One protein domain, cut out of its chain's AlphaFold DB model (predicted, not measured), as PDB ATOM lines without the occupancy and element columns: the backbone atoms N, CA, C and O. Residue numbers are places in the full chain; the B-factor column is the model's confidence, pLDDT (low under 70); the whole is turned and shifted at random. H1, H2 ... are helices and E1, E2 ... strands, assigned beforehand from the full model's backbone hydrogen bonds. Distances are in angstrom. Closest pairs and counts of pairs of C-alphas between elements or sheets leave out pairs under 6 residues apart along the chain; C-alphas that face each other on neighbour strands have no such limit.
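This is residues 107 to 207 of the 227 residues of a protein of Phaeodactylum tricornutum (strain CCAP 1055/1) (UniProt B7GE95). The longest helix, H4, crosses a layer in which H1 and H2, one after the other, run back alongside the long H3; H5 lies far from the middle, near H2. The printed part has 101 residues with five named helices and one strand, in the order H1 H2 H3 E1 H4 H5, mostly helix. It is only just compact, close to loose, with a radius of gyration of the C-alphas of 14.9 A and spans of 46 by 31 by 20 A.

H4, residues 172 to 192, measures 30.5 A, ending at C-alpha 192 (-70.288, 115.219, -12.848). H3, residues 141 to 160, measures 28.8 A. H1 holds residues 118 to 126, beginning at C-alpha 118 (-66.413, 117.776, 11.257), H2 128 to 135, E1 163 to 165 and H5 198 to 203.

H4 touches H3 about perpendicular at 75 degrees, C-alphas of Arg 176 and Thr 151 closest at 5.8 A, with residues 172 to 179 and 147 to 151 alone. H3 touches H1 with residues 154 to 158 alone, closest C-alphas Leu 154 and Leu 120, 6.9 A. H2 and H3 form a helical hairpin, closest C-alphas His 134 and Gln 143, 5.3 A. H5 is close to but not clearly touching H2, C-alphas of Tyr 199 and Arg 133 closest at 7.6 A. E1 pairs with no named strand; residues 107 to 108 pair parallel with 164 to 165. In the five helices every O i to N i+4 pair is within hydrogen-bond range.

The C-alphas farthest apart, of Arg 168 and Leu 206, are 47.6 A apart. The printed part has no cut, and no link is long. Residues 198 to 207 are under pLDDT 70.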
ATOM      1  N   ILE A 107     -66.086 105.551  19.722       88.88
ATOM      2  CA  ILE A 107     -65.509 104.450  18.944       88.88
ATOM      3  C   ILE A 107     -66.136 104.415  17.547       88.88
ATOM      4  O   ILE A 107     -67.363 104.371  17.398       88.88
ATOM      5  N   PHE A 108     -65.301 104.414  16.509       88.62
ATOM      6  CA  PHE A 108     -65.755 104.271  15.130       88.62
ATOM      7  C   PHE A 108     -66.181 102.836  14.817       88.62
ATOM      8  O   PHE A 108     -65.450 101.887  15.070       88.62
ATOM      9  N   ARG A 109     -67.359 102.699  14.199       87.31
ATOM     10  CA  ARG A 109     -67.925 101.432  13.708       87.31
ATOM     11  C   ARG A 109     -67.880 101.349  12.184       87.31
ATOM     12  O   ARG A 109     -67.808 102.370  11.496       87.31
ATOM     13  N   LYS A 110     -68.074 100.148  11.640       84.56
ATOM     14  CA  LYS A 110     -68.088  99.816  10.204       84.56
ATOM     15  C   LYS A 110     -68.844 100.784   9.276       84.56
ATOM     16  O   LYS A 110     -68.425 100.981   8.134       84.56
ATOM     17  N   LYS A 111     -69.950 101.386   9.737       87.88
ATOM     18  CA  LYS A 111     -70.773 102.363   8.984       87.88
ATOM     19  C   LYS A 111     -70.431 103.825   9.303       87.88
ATOM     20  O   LYS A 111     -71.305 104.685   9.375       87.88
ATOM     21  N   PHE A 112     -69.154 104.099   9.514       91.19
ATOM     22  CA  PHE A 112     -68.633 105.440   9.720       91.19
ATOM     23  C   PHE A 112     -68.800 106.333   8.473       91.19
ATOM     24  O   PHE A 112     -68.603 105.890   7.341       91.19
ATOM     25  N   SER A 113     -69.145 107.604   8.703       93.88
ATOM     26  CA  SER A 113     -69.247 108.664   7.695       93.88
ATOM     27  C   SER A 113     -68.484 109.889   8.185       93.88
ATOM     28  O   SER A 113     -68.734 110.342   9.300       93.88
ATOM     29  N   TRP A 114     -67.616 110.448   7.335       95.62
ATOM     30  CA  TRP A 114     -66.794 111.624   7.650       95.62
ATOM     31  C   TRP A 114     -67.621 112.835   8.099       95.62
ATOM     32  O   TRP A 114     -67.224 113.530   9.022       95.62
ATOM     33  N   LYS A 115     -68.828 113.011   7.544       94.81
ATOM     34  CA  LYS A 115     -69.727 114.137   7.859       94.81
ATOM     35  C   LYS A 115     -70.178 114.221   9.315       94.81
ATOM     36  O   LYS A 115     -70.630 115.266   9.761       94.81
ATOM     37  N   ASN A 116     -70.107 113.112  10.050       95.12
ATOM     38  CA  ASN A 116     -70.502 113.076  11.457       95.12
ATOM     39  C   ASN A 116     -69.367 113.529  12.397       95.12
ATOM     40  O   ASN A 116     -69.544 113.461  13.616       95.12
ATOM     41  N   TYR A 117     -68.208 113.899  11.838       95.81
ATOM     42  CA  TYR A 117     -66.962 114.206  12.541       95.81
ATOM     43  C   TYR A 117     -66.278 115.381  11.824       95.81
ATOM     44  O   TYR A 117     -65.376 115.171  11.002       95.81
ATOM     45  N   PRO A 118     -66.772 116.610  12.054       96.12
ATOM     46  CA  PRO A 118     -66.413 117.776  11.257       96.12
ATOM     47  C   PRO A 118     -64.923 118.111  11.340       96.12
ATOM     48  O   PRO A 118     -64.365 118.554  10.344       96.12
ATOM     49  N   GLU A 119     -64.254 117.831  12.459       97.50
ATOM     50  CA  GLU A 119     -62.819 118.093  12.630       97.50
ATOM     51  C   GLU A 119     -61.984 117.238  11.664       97.50
ATOM     52  O   GLU A 119     -61.080 117.728  10.981       97.50
ATOM     53  N   LEU A 120     -62.340 115.954  11.536       97.62
ATOM     54  CA  LEU A 120     -61.683 115.026  10.613       97.62
ATOM     55  C   LEU A 120     -62.030 115.347   9.157       97.62
ATOM     56  O   LEU A 120     -61.168 115.265   8.280       97.62
ATOM     57  N   GLU A 121     -63.282 115.719   8.878       97.94
ATOM     58  CA  GLU A 121     -63.677 116.142   7.533       97.94
ATOM     59  C   GLU A 121     -62.947 117.424   7.117       97.94
ATOM     60  O   GLU A 121     -62.423 117.489   6.005       97.94
ATOM     61  N   GLN A 122     -62.842 118.414   8.001       98.19
ATOM     62  CA  GLN A 122     -62.140 119.665   7.732       98.19
ATOM     63  C   GLN A 122     -60.653 119.427   7.452       98.19
ATOM     64  O   GLN A 122     -60.117 119.991   6.496       98.19
ATOM     65  N   PHE A 123     -60.013 118.519   8.192       98.50
ATOM     66  CA  PHE A 123     -58.651 118.076   7.894       98.50
ATOM     67  C   PHE A 123     -58.530 117.466   6.486       98.50
ATOM     68  O   PHE A 123     -57.601 117.790   5.739       98.50
ATOM     69  N   LEU A 124     -59.480 116.618   6.079       98.19
ATOM     70  CA  LEU A 124     -59.496 116.046   4.728       98.19
ATOM     71  C   LEU A 124     -59.732 117.106   3.645       98.19
ATOM     72  O   LEU A 124     -59.139 117.024   2.570       98.19
ATOM     73  N   ILE A 125     -60.579 118.103   3.910       96.88
ATOM     74  CA  ILE A 125     -60.803 119.233   3.002       96.88
ATOM     75  C   ILE A 125     -59.513 120.044   2.840       96.88
ATOM     76  O   ILE A 125     -59.140 120.333   1.705       96.88
ATOM     77  N   ALA A 126     -58.807 120.342   3.933       97.75
ATOM     78  CA  ALA A 126     -57.561 121.107   3.911       97.75
ATOM     79  C   ALA A 126     -56.437 120.401   3.125       97.75
ATOM     80  O   ALA A 126     -55.700 121.037   2.382       97.75
ATOM     81  N   ASN A 127     -56.339 119.070   3.218       97.69
ATOM     82  CA  ASN A 127     -55.309 118.280   2.522       97.69
ATOM     83  C   ASN A 127     -55.716 117.841   1.100       97.69
ATOM     84  O   ASN A 127     -55.017 117.059   0.444       97.69
ATOM     85  N   ARG A 128     -56.874 118.297   0.612       95.19
ATOM     86  CA  ARG A 128     -57.471 117.842  -0.649       95.19
ATOM     87  C   ARG A 128     -56.586 118.117  -1.855       95.19
ATOM     88  O   ARG A 128     -56.399 117.230  -2.684       95.19
ATOM     89  N   GLU A 129     -56.078 119.334  -1.983       91.75
ATOM     90  CA  GLU A 129     -55.317 119.741  -3.166       91.75
ATOM     91  C   GLU A 129     -53.985 119.003  -3.267       91.75
ATOM     92  O   GLU A 129     -53.641 118.481  -4.333       91.75
ATOM     93  N   GLU A 130     -53.276 118.888  -2.142       93.88
ATOM     94  CA  GLU A 130     -52.018 118.150  -2.046       93.88
ATOM     95  C   GLU A 130     -52.241 116.660  -2.349       93.88
ATOM     96  O   GLU A 130     -51.502 116.070  -3.142       93.88
ATOM     97  N   TYR A 131     -53.323 116.065  -1.826       95.25
ATOM     98  CA  TYR A 131     -53.688 114.688  -2.162       95.25
ATOM     99  C   TYR A 131     -53.922 114.514  -3.664       95.25
ATOM    100  O   TYR A 131     -53.406 113.568  -4.266       95.25
ATOM    101  N   LEU A 132     -54.664 115.427  -4.295       91.88
ATOM    102  CA  LEU A 132     -54.932 115.354  -5.731       91.88
ATOM    103  C   LEU A 132     -53.650 115.490  -6.560       91.88
ATOM    104  O   LEU A 132     -53.484 114.731  -7.519       91.88
ATOM    105  N   ARG A 133     -52.713 116.346  -6.133       89.62
ATOM    106  CA  ARG A 133     -51.378 116.483  -6.734       89.62
ATOM    107  C   ARG A 133     -50.628 115.159  -6.773       89.62
ATOM    108  O   ARG A 133     -50.179 114.728  -7.832       89.62
ATOM    109  N   HIS A 134     -50.531 114.493  -5.623       89.38
ATOM    110  CA  HIS A 134     -49.827 113.217  -5.509       89.38
ATOM    111  C   HIS A 134     -50.592 112.074  -6.182       89.38
ATOM    112  O   HIS A 134     -49.977 111.130  -6.672       89.38
ATOM    113  N   SER A 135     -51.924 112.152  -6.250       88.44
ATOM    114  CA  SER A 135     -52.748 111.130  -6.899       88.44
ATOM    115  C   SER A 135     -52.600 111.081  -8.421       88.44
ATOM    116  O   SER A 135     -52.811 110.022  -9.007       88.44
ATOM    117  N   ALA A 136     -52.205 112.192  -9.048       83.38
ATOM    118  CA  ALA A 136     -51.932 112.247 -10.482       83.38
ATOM    119  C   ALA A 136     -50.630 111.514 -10.867       83.38
ATOM    120  O   ALA A 136     -50.480 111.067 -12.004       83.38
ATOM    121  N   LEU A 137     -49.702 111.371  -9.915       73.38
ATOM    122  CA  LEU A 137     -48.401 110.729 -10.082       73.38
ATOM    123  C   LEU A 137     -48.522 109.247  -9.705       73.38
ATOM    124  O   LEU A 137     -48.231 108.847  -8.578       73.38
ATOM    125  N   ASN A 138     -49.031 108.442 -10.636       78.75
ATOM    126  CA  ASN A 138     -49.328 107.024 -10.423       78.75
ATOM    127  C   ASN A 138     -48.158 106.257  -9.767       78.75
ATOM    128  O   ASN A 138     -47.073 106.176 -10.336       78.75
ATOM    129  N   TYR A 139     -48.416 105.648  -8.604       78.38
ATOM    130  CA  TYR A 139     -47.577 104.641  -7.931       78.38
ATOM    131  C   TYR A 139     -46.137 105.067  -7.613       78.38
ATOM    132  O   TYR A 139     -45.226 104.242  -7.570       78.38
ATOM    133  N   THR A 140     -45.928 106.349  -7.327       91.81
ATOM    134  CA  THR A 140     -44.617 106.842  -6.894       91.81
ATOM    135  C   THR A 140     -44.352 106.551  -5.412       91.81
ATOM    136  O   THR A 140     -45.266 106.492  -4.582       91.81
ATOM    137  N   VAL A 141     -43.072 106.427  -5.043       93.25
ATOM    138  CA  VAL A 141     -42.634 106.333  -3.635       93.25
ATOM    139  C   VAL A 141     -43.133 107.541  -2.833       93.25
ATOM    140  O   VAL A 141     -43.640 107.377  -1.723       93.25
ATOM    141  N   GLN A 142     -43.091 108.734  -3.433       91.50
ATOM    142  CA  GLN A 142     -43.595 109.975  -2.838       91.50
ATOM    143  C   GLN A 142     -45.095 109.906  -2.535       91.50
ATOM    144  O   GLN A 142     -45.520 110.288  -1.448       91.50
ATOM    145  N   GLN A 143     -45.905 109.362  -3.449       93.19
ATOM    146  CA  GLN A 143     -47.337 109.167  -3.216       93.19
ATOM    147  C   GLN A 143     -47.587 108.234  -2.023       93.19
ATOM    148  O   GLN A 143     -48.447 108.513  -1.185       93.19
ATOM    149  N   LYS A 144     -46.835 107.130  -1.921       94.12
ATOM    150  CA  LYS A 144     -46.938 106.197  -0.787       94.12
ATOM    151  C   LYS A 144     -46.575 106.887   0.532       94.12
ATOM    152  O   LYS A 144     -47.327 106.762   1.497       94.12
ATOM    153  N   GLN A 145     -45.462 107.619   0.563       95.94
ATOM    154  CA  GLN A 145     -45.013 108.367   1.741       95.94
ATOM    155  C   GLN A 145     -46.039 109.423   2.165       95.94
ATOM    156  O   GLN A 145     -46.410 109.470   3.336       95.94
ATOM    157  N   TYR A 146     -46.559 110.201   1.214       96.75
ATOM    158  CA  TYR A 146     -47.597 111.195   1.477       96.75
ATOM    159  C   TYR A 146     -48.865 110.556   2.056       96.75
ATOM    160  O   TYR A 146     -49.356 110.993   3.092       96.75
ATOM    161  N   ASN A 147     -49.366 109.479   1.442       96.19
ATOM    162  CA  ASN A 147     -50.569 108.795   1.921       96.19
ATOM    163  C   ASN A 147     -50.393 108.233   3.336       96.19
ATOM    164  O   ASN A 147     -51.327 108.283   4.139       96.19
ATOM    165  N   ASN A 148     -49.207 107.706   3.642       97.62
ATOM    166  CA  ASN A 148     -48.891 107.236   4.983       97.62
ATOM    167  C   ASN A 148     -48.871 108.410   5.973       97.62
ATOM    168  O   ASN A 148     -49.576 108.347   6.974       97.62
ATOM    169  N   ARG A 149     -48.173 109.513   5.657       98.25
ATOM    170  CA  ARG A 149     -48.140 110.725   6.497       98.25
ATOM    171  C   ARG A 149     -49.540 111.280   6.760       98.25
ATOM    172  O   ARG A 149     -49.865 111.607   7.896       98.25
ATOM    173  N   LEU A 150     -50.366 111.377   5.718       98.25
ATOM    174  CA  LEU A 150     -51.738 111.873   5.810       98.25
ATOM    175  C   LEU A 150     -52.591 110.997   6.733       98.25
ATOM    176  O   LEU A 150     -53.351 111.516   7.544       98.25
ATOM    177  N   THR A 151     -52.450 109.674   6.617       98.31
ATOM    178  CA  THR A 151     -53.196 108.722   7.451       98.31
ATOM    179  C   THR A 151     -52.744 108.800   8.908       98.31
ATOM    180  O   THR A 151     -53.598 108.872   9.785       98.31
ATOM    181  N   SER A 152     -51.434 108.853   9.174       98.31
ATOM    182  CA  SER A 152     -50.899 109.007  10.535       98.31
ATOM    183  C   SER A 152     -51.408 110.283  11.206       98.31
ATOM    184  O   SER A 152     -51.992 110.202  12.280       98.31
ATOM    185  N   ARG A 153     -51.308 111.435  10.530       98.50
ATOM    186  CA  ARG A 153     -51.803 112.715  11.068       98.50
ATOM    187  C   ARG A 153     -53.307 112.718  11.328       98.50
ATOM    188  O   ARG A 153     -53.764 113.327  12.285       98.50
ATOM    189  N   LEU A 154     -54.090 112.038  10.489       98.19
ATOM    190  CA  LEU A 154     -55.531 111.917  10.711       98.19
ATOM    191  C   LEU A 154     -55.848 111.069  11.952       98.19
ATOM    192  O   LEU A 154     -56.807 111.369  12.658       98.19
ATOM    193  N   LEU A 155     -55.063 110.020  12.218       97.25
ATOM    194  CA  LEU A 155     -55.205 109.197  13.424       97.25
ATOM    195  C   LEU A 155     -54.778 109.953  14.689       97.25
ATOM    196  O   LEU A 155     -55.448 109.827  15.711       97.25
ATOM    197  N   GLU A 156     -53.714 110.755  14.609       97.38
ATOM    198  CA  GLU A 156     -53.287 111.673  15.677       97.38
ATOM    199  C   GLU A 156     -54.391 112.691  15.988       97.38
ATOM    200  O   GLU A 156     -54.867 112.762  17.115       97.38
ATOM    201  N   LEU A 157     -54.911 113.380  14.968       97.38
ATOM    202  CA  LEU A 157     -56.016 114.325  15.142       97.38
ATOM    203  C   LEU A 157     -57.268 113.650  15.724       97.38
ATOM    204  O   LEU A 157     -57.993 114.237  16.526       97.38
ATOM    205  N   ALA A 158     -57.546 112.407  15.326       96.38
ATOM    206  CA  ALA A 158     -58.656 111.648  15.880       96.38
ATOM    207  C   ALA A 158     -58.467 111.386  17.379       96.38
ATOM    208  O   ALA A 158     -59.407 111.614  18.142       96.38
ATOM    209  N   SER A 159     -57.274 110.970  17.810       95.19
ATOM    210  CA  SER A 159     -57.002 110.699  19.224       95.19
ATOM    211  C   SER A 159     -57.047 111.972  20.077       95.19
ATOM    212  O   SER A 159     -57.627 111.941  21.164       95.19
ATOM    213  N   GLU A 160     -56.548 113.097  19.554       96.06
ATOM    214  CA  GLU A 160     -56.626 114.424  20.184       96.06
ATOM    215  C   GLU A 160     -58.074 114.864  20.442       96.06
ATOM    216  O   GLU A 160     -58.386 115.407  21.500       96.06
ATOM    217  N   ASN A 161     -58.984 114.565  19.511       95.06
ATOM    218  CA  ASN A 161     -60.411 114.887  19.629       95.06
ATOM    219  C   ASN A 161     -61.221 113.805  20.372       95.06
ATOM    220  O   ASN A 161     -62.453 113.848  20.401       95.06
ATOM    221  N   GLY A 162     -60.559 112.811  20.977       94.69
ATOM    222  CA  GLY A 162     -61.221 111.738  21.725       94.69
ATOM    223  C   GLY A 162     -61.944 110.709  20.847       94.69
ATOM    224  O   GLY A 162     -62.809 109.971  21.330       94.69
ATOM    225  N   TYR A 163     -61.609 110.633  19.562       95.31
ATOM    226  CA  TYR A 163     -62.093 109.600  18.658       95.31
ATOM    227  C   TYR A 163     -61.153 108.394  18.664       95.31
ATOM    228  O   TYR A 163     -59.934 108.531  18.580       95.31
ATOM    229  N   VAL A 164     -61.721 107.191  18.731       93.50
ATOM    230  CA  VAL A 164     -60.948 105.944  18.736       93.50
ATOM    231  C   VAL A 164     -61.417 105.058  17.591       93.50
ATOM    232  O   VAL A 164     -62.605 104.771  17.453       93.50
ATOM    233  N   PHE A 165     -60.487 104.617  16.751       93.31
ATOM    234  CA  PHE A 165     -60.763 103.597  15.744       93.31
ATOM    235  C   PHE A 165     -60.712 102.217  16.403       93.31
ATOM    236  O   PHE A 165     -59.753 101.910  17.103       93.31
ATOM    237  N   ASP A 166     -61.745 101.395  16.202       93.44
ATOM    238  CA  ASP A 166     -61.732 100.010  16.679       93.44
ATOM    239  C   ASP A 166     -60.665  99.219  15.911       93.44
ATOM    240  O   ASP A 166     -60.806  99.007  14.707       93.44
ATOM    241  N   GLU A 167     -59.611  98.780  16.596       92.31
ATOM    242  CA  GLU A 167     -58.477  98.052  16.011       92.31
ATOM    243  C   GLU A 167     -58.899  96.760  15.298       92.31
ATOM    244  O   GLU A 167     -58.222  96.309  14.371       92.31
ATOM    245  N   ARG A 168     -60.039  96.174  15.687       93.19
ATOM    246  CA  ARG A 168     -60.568  94.955  15.059       93.19
ATOM    247  C   ARG A 168     -61.156  95.218  13.676       93.19
ATOM    248  O   ARG A 168     -61.090  94.354  12.805       93.19
ATOM    249  N   GLU A 169     -61.752  96.392  13.470       91.94
ATOM    250  CA  GLU A 169     -62.416  96.760  12.212       91.94
ATOM    251  C   GLU A 169     -61.561  97.695  11.343       91.94
ATOM    252  O   GLU A 169     -61.630  97.663  10.108       91.94
ATOM    253  N   PHE A 170     -60.759  98.543  11.982       94.69
ATOM    254  CA  PHE A 170     -60.006  99.616  11.358       94.69
ATOM    255  C   PHE A 170     -58.508  99.430  11.580       94.69
ATOM    256  O   PHE A 170     -57.939  99.883  12.565       94.69
ATOM    257  N   SER A 171     -57.853  98.815  10.598       96.19
ATOM    258  CA  SER A 171     -56.401  98.860  10.478       96.19
ATOM    259  C   SER A 171     -55.963 100.126   9.740       96.19
ATOM    260  O   SER A 171     -56.732 100.752   9.006       96.19
ATOM    261  N   PHE A 172     -54.684 100.481   9.850       96.81
ATOM    262  CA  PHE A 172     -54.106 101.616   9.120       96.81
ATOM    263  C   PHE A 172     -54.415 101.574   7.610       96.81
ATOM    264  O   PHE A 172     -54.713 102.589   6.979       96.81
ATOM    265  N   VAL A 173     -54.396 100.372   7.023       96.25
ATOM    266  CA  VAL A 173     -54.678 100.156   5.598       96.25
ATOM    267  C   VAL A 173     -56.138 100.459   5.269       96.25
ATOM    268  O   VAL A 173     -56.403 101.086   4.239       96.25
ATOM    269  N   THR A 174     -57.082 100.047   6.120       96.06
ATOM    270  CA  THR A 174     -58.507 100.300   5.875       96.06
ATOM    271  C   THR A 174     -58.848 101.771   6.082       96.06
ATOM    272  O   THR A 174     -59.596 102.325   5.277       96.06
ATOM    273  N   VAL A 175     -58.247 102.449   7.066       97.06
ATOM    274  CA  VAL A 175     -58.386 103.909   7.240       97.06
ATOM    275  C   VAL A 175     -57.874 104.646   6.002       97.06
ATOM    276  O   VAL A 175     -58.593 105.470   5.431       97.06
ATOM    277  N   ARG A 176     -56.686 104.289   5.504       96.94
ATOM    278  CA  ARG A 176     -56.141 104.849   4.259       96.94
ATOM    279  C   ARG A 176     -57.084 104.643   3.067       96.94
ATOM    280  O   ARG A 176     -57.261 105.551   2.256       96.94
ATOM    281  N   ASP A 177     -57.708 103.473   2.948       95.88
ATOM    282  CA  ASP A 177     -58.680 103.209   1.880       95.88
ATOM    283  C   ASP A 177     -59.953 104.064   2.017       95.88
ATOM    284  O   ASP A 177     -60.470 104.588   1.024       95.88
ATOM    285  N   ARG A 178     -60.417 104.316   3.248       96.50
ATOM    286  CA  ARG A 178     -61.527 105.249   3.505       96.50
ATOM    287  C   ARG A 178     -61.194 106.678   3.090       96.50
ATOM    288  O   ARG A 178     -62.047 107.335   2.486       96.50
ATOM    289  N   ILE A 179     -59.970 107.134   3.350       97.44
ATOM    290  CA  ILE A 179     -59.471 108.441   2.895       97.44
ATOM    291  C   ILE A 179     -59.454 108.494   1.359       97.44
ATOM    292  O   ILE A 179     -59.985 109.426   0.751       97.44
ATOM    293  N   ARG A 180     -58.932 107.453   0.698       95.94
ATOM    294  CA  ARG A 180     -58.942 107.356  -0.771       95.94
ATOM    295  C   ARG A 180     -60.363 107.414  -1.338       95.94
ATOM    296  O   ARG A 180     -60.601 108.117  -2.323       95.94
ATOM    297  N   CYS A 181     -61.307 106.691  -0.737       96.12
ATOM    298  CA  CYS A 181     -62.711 106.698  -1.151       96.12
ATOM    299  C   CYS A 181     -63.352 108.085  -1.018       96.12
ATOM    300  O   CYS A 181     -64.098 108.489  -1.915       96.12
ATOM    301  N   TYR A 182     -63.028 108.832   0.044       97.62
ATOM    302  CA  TYR A 182     -63.493 110.207   0.233       97.62
ATOM    303  C   TYR A 182     -63.095 111.096  -0.954       97.62
ATOM    304  O   TYR A 182     -63.965 111.623  -1.652       97.62
ATOM    305  N   PHE A 183     -61.800 111.166  -1.277       96.25
ATOM    306  CA  PHE A 183     -61.325 111.990  -2.395       96.25
ATOM    307  C   PHE A 183     -61.811 111.493  -3.755       96.25
ATOM    308  O   PHE A 183     -62.174 112.298  -4.612       96.25
ATOM    309  N   LYS A 184     -61.893 110.173  -3.954       93.69
ATOM    310  CA  LYS A 184     -62.457 109.600  -5.184       93.69
ATOM    311  C   LYS A 184     -63.894 110.078  -5.404       93.69
ATOM    312  O   LYS A 184     -64.219 110.512  -6.509       93.69
ATOM    313  N   SER A 185     -64.732 110.032  -4.367       95.00
ATOM    314  CA  SER A 185     -66.124 110.493  -4.449       95.00
ATOM    315  C   SER A 185     -66.216 111.989  -4.772       95.00
ATOM    316  O   SER A 185     -67.021 112.389  -5.617       95.00
ATOM    317  N   TYR A 186     -65.319 112.802  -4.202       94.12
ATOM    318  CA  TYR A 186     -65.200 114.224  -4.510       94.12
ATOM    319  C   TYR A 186     -64.866 114.455  -5.991       94.12
ATOM    320  O   TYR A 186     -65.617 115.152  -6.674       94.12
ATOM    321  N   VAL A 187     -63.830 113.794  -6.524       91.75
ATOM    322  CA  VAL A 187     -63.443 113.890  -7.945       91.75
ATOM    323  C   VAL A 187     -64.576 113.482  -8.877       91.75
ATOM    324  O   VAL A 187     -64.861 114.174  -9.855       91.75
ATOM    325  N   GLN A 188     -65.264 112.386  -8.560       90.69
ATOM    326  CA  GLN A 188     -66.406 111.923  -9.345       90.69
ATOM    327  C   GLN A 188     -67.553 112.938  -9.336       90.69
ATOM    328  O   GLN A 188     -68.126 113.228 -10.388       90.69
ATOM    329  N   SER A 189     -67.868 113.507  -8.170       91.88
ATOM    330  CA  SER A 189     -68.933 114.505  -8.039       91.88
ATOM    331  C   SER A 189     -68.603 115.817  -8.761       91.88
ATOM    332  O   SER A 189     -69.460 116.359  -9.455       91.88
ATOM    333  N   ALA A 190     -67.358 116.287  -8.678       89.12
ATOM    334  CA  ALA A 190     -66.886 117.488  -9.359       89.12
ATOM    335  C   ALA A 190     -66.893 117.307 -10.881       89.12
ATOM    336  O   ALA A 190     -67.438 118.148 -11.592       89.12
ATOM    337  N   LYS A 191     -66.409 116.157 -11.373       87.19
ATOM    338  CA  LYS A 191     -66.480 115.799 -12.796       87.19
ATOM    339  C   LYS A 191     -67.924 115.782 -13.298       87.19
ATOM    340  O   LYS A 191     -68.200 116.295 -14.376       87.19
ATOM    341  N   LYS A 192     -68.855 115.225 -12.513       90.00
ATOM    342  CA  LYS A 192     -70.288 115.219 -12.848       90.00
ATOM    343  C   LYS A 192     -70.884 116.634 -12.899       90.00
ATOM    344  O   LYS A 192     -71.787 116.868 -13.690       90.00
ATOM    345  N   ARG A 193     -70.380 117.563 -12.083       89.62
ATOM    346  CA  ARG A 193     -70.780 118.982 -12.076       89.62
ATOM    347  C   ARG A 193     -70.091 119.824 -13.157       89.62
ATOM    348  O   ARG A 193     -70.304 121.027 -13.188       89.62
ATOM    349  N   GLY A 194     -69.251 119.224 -14.003       83.81
ATOM    350  CA  GLY A 194     -68.475 119.961 -15.004       83.81
ATOM    351  C   GLY A 194     -67.361 120.830 -14.411       83.81
ATOM    352  O   GLY A 194     -66.788 121.645 -15.122       83.81
ATOM    353  N   ILE A 195     -67.028 120.656 -13.125       82.06
ATOM    354  CA  ILE A 195     -65.931 121.389 -12.489       82.06
ATOM    355  C   ILE A 195     -64.623 120.767 -12.973       82.06
ATOM    356  O   ILE A 195     -64.276 119.635 -12.611       82.06
ATOM    357  N   LEU A 196     -63.903 121.510 -13.810       70.88
ATOM    358  CA  LEU A 196     -62.593 121.117 -14.300       70.88
ATOM    359  C   LEU A 196     -61.579 121.300 -13.165       70.88
ATOM    360  O   LEU A 196     -61.184 122.412 -12.838       70.88
ATOM    361  N   MET A 197     -61.163 120.207 -12.520       70.75
ATOM    362  CA  MET A 197     -60.095 120.288 -11.521       70.75
ATOM    363  C   MET A 197     -58.795 120.734 -12.190       70.75
ATOM    364  O   MET A 197     -58.395 120.139 -13.191       70.75
ATOM    365  N   GLY A 198     -58.121 121.733 -11.613       61.44
ATOM    366  CA  GLY A 198     -56.992 122.454 -12.219       61.44
ATOM    367  C   GLY A 198     -55.849 121.595 -12.783       61.44
ATOM    368  O   GLY A 198     -55.149 122.022 -13.693       61.44
ATOM    369  N   TYR A 199     -55.676 120.347 -12.337       61.44
ATOM    370  CA  TYR A 199     -54.726 119.405 -12.949       61.44
ATOM    371  C   TYR A 199     -55.117 118.987 -14.376       61.44
ATOM    372  O   TYR A 199     -54.257 118.876 -15.249       61.44
ATOM    373  N   ALA A 200     -56.411 118.780 -14.633       56.16
ATOM    374  CA  ALA A 200     -56.929 118.482 -15.965       56.16
ATOM    375  C   ALA A 200     -56.951 119.734 -16.856       56.16
ATOM    376  O   ALA A 200     -56.652 119.622 -18.041       56.16
ATOM    377  N   ALA A 201     -57.228 120.912 -16.282       58.53
ATOM    378  CA  ALA A 201     -57.141 122.195 -16.986       58.53
ATOM    379  C   ALA A 201     -55.708 122.490 -17.463       58.53
ATOM    380  O   ALA A 201     -55.515 122.827 -18.630       58.53
ATOM    381  N   ARG A 202     -54.702 122.245 -16.603       58.59
ATOM    382  CA  ARG A 202     -53.273 122.312 -16.963       58.59
ATOM    383  C   ARG A 202     -52.925 121.400 -18.133       58.59
ATOM    384  O   ARG A 202     -52.313 121.841 -19.096       58.59
ATOM    385  N   LYS A 203     -53.332 120.125 -18.073       55.06
ATOM    386  CA  LYS A 203     -53.039 119.161 -19.149       55.06
ATOM    387  C   LYS A 203     -53.764 119.505 -20.459       55.06
ATOM    388  O   LYS A 203     -53.277 119.152 -21.525       55.06
ATOM    389  N   ALA A 204     -54.912 120.173 -20.379       59.19
ATOM    390  CA  ALA A 204     -55.671 120.626 -21.540       59.19
ATOM    391  C   ALA A 204     -55.131 121.932 -22.156       59.19
ATOM    392  O   ALA A 204     -55.688 122.376 -23.155       59.19
ATOM    393  N   GLY A 205     -54.089 122.548 -21.579       57.84
ATOM    394  CA  GLY A 205     -53.537 123.818 -22.063       57.84
ATOM    395  C   GLY A 205     -54.512 124.992 -21.943       57.84
ATOM    396  O   GLY A 205     -54.381 125.966 -22.671       57.84
ATOM    397  N   LEU A 206     -55.515 124.882 -21.061       58.66
ATOM    398  CA  LEU A 206     -56.582 125.878 -20.925       58.66
ATOM    399  C   LEU A 206     -56.209 127.050 -20.001       58.66
ATOM    400  O   LEU A 206     -56.930 128.038 -19.968       58.66
ATOM    401  N   LEU A 207     -55.120 126.925 -19.237       52.91
ATOM    402  CA  LEU A 207     -54.594 127.949 -18.331       52.91
ATOM    403  C   LEU A 207     -53.071 128.008 -18.482       52.91
ATOM    404  O   LEU A 207     -52.421 126.956 -18.486       52.91
TER     405      LEU A 207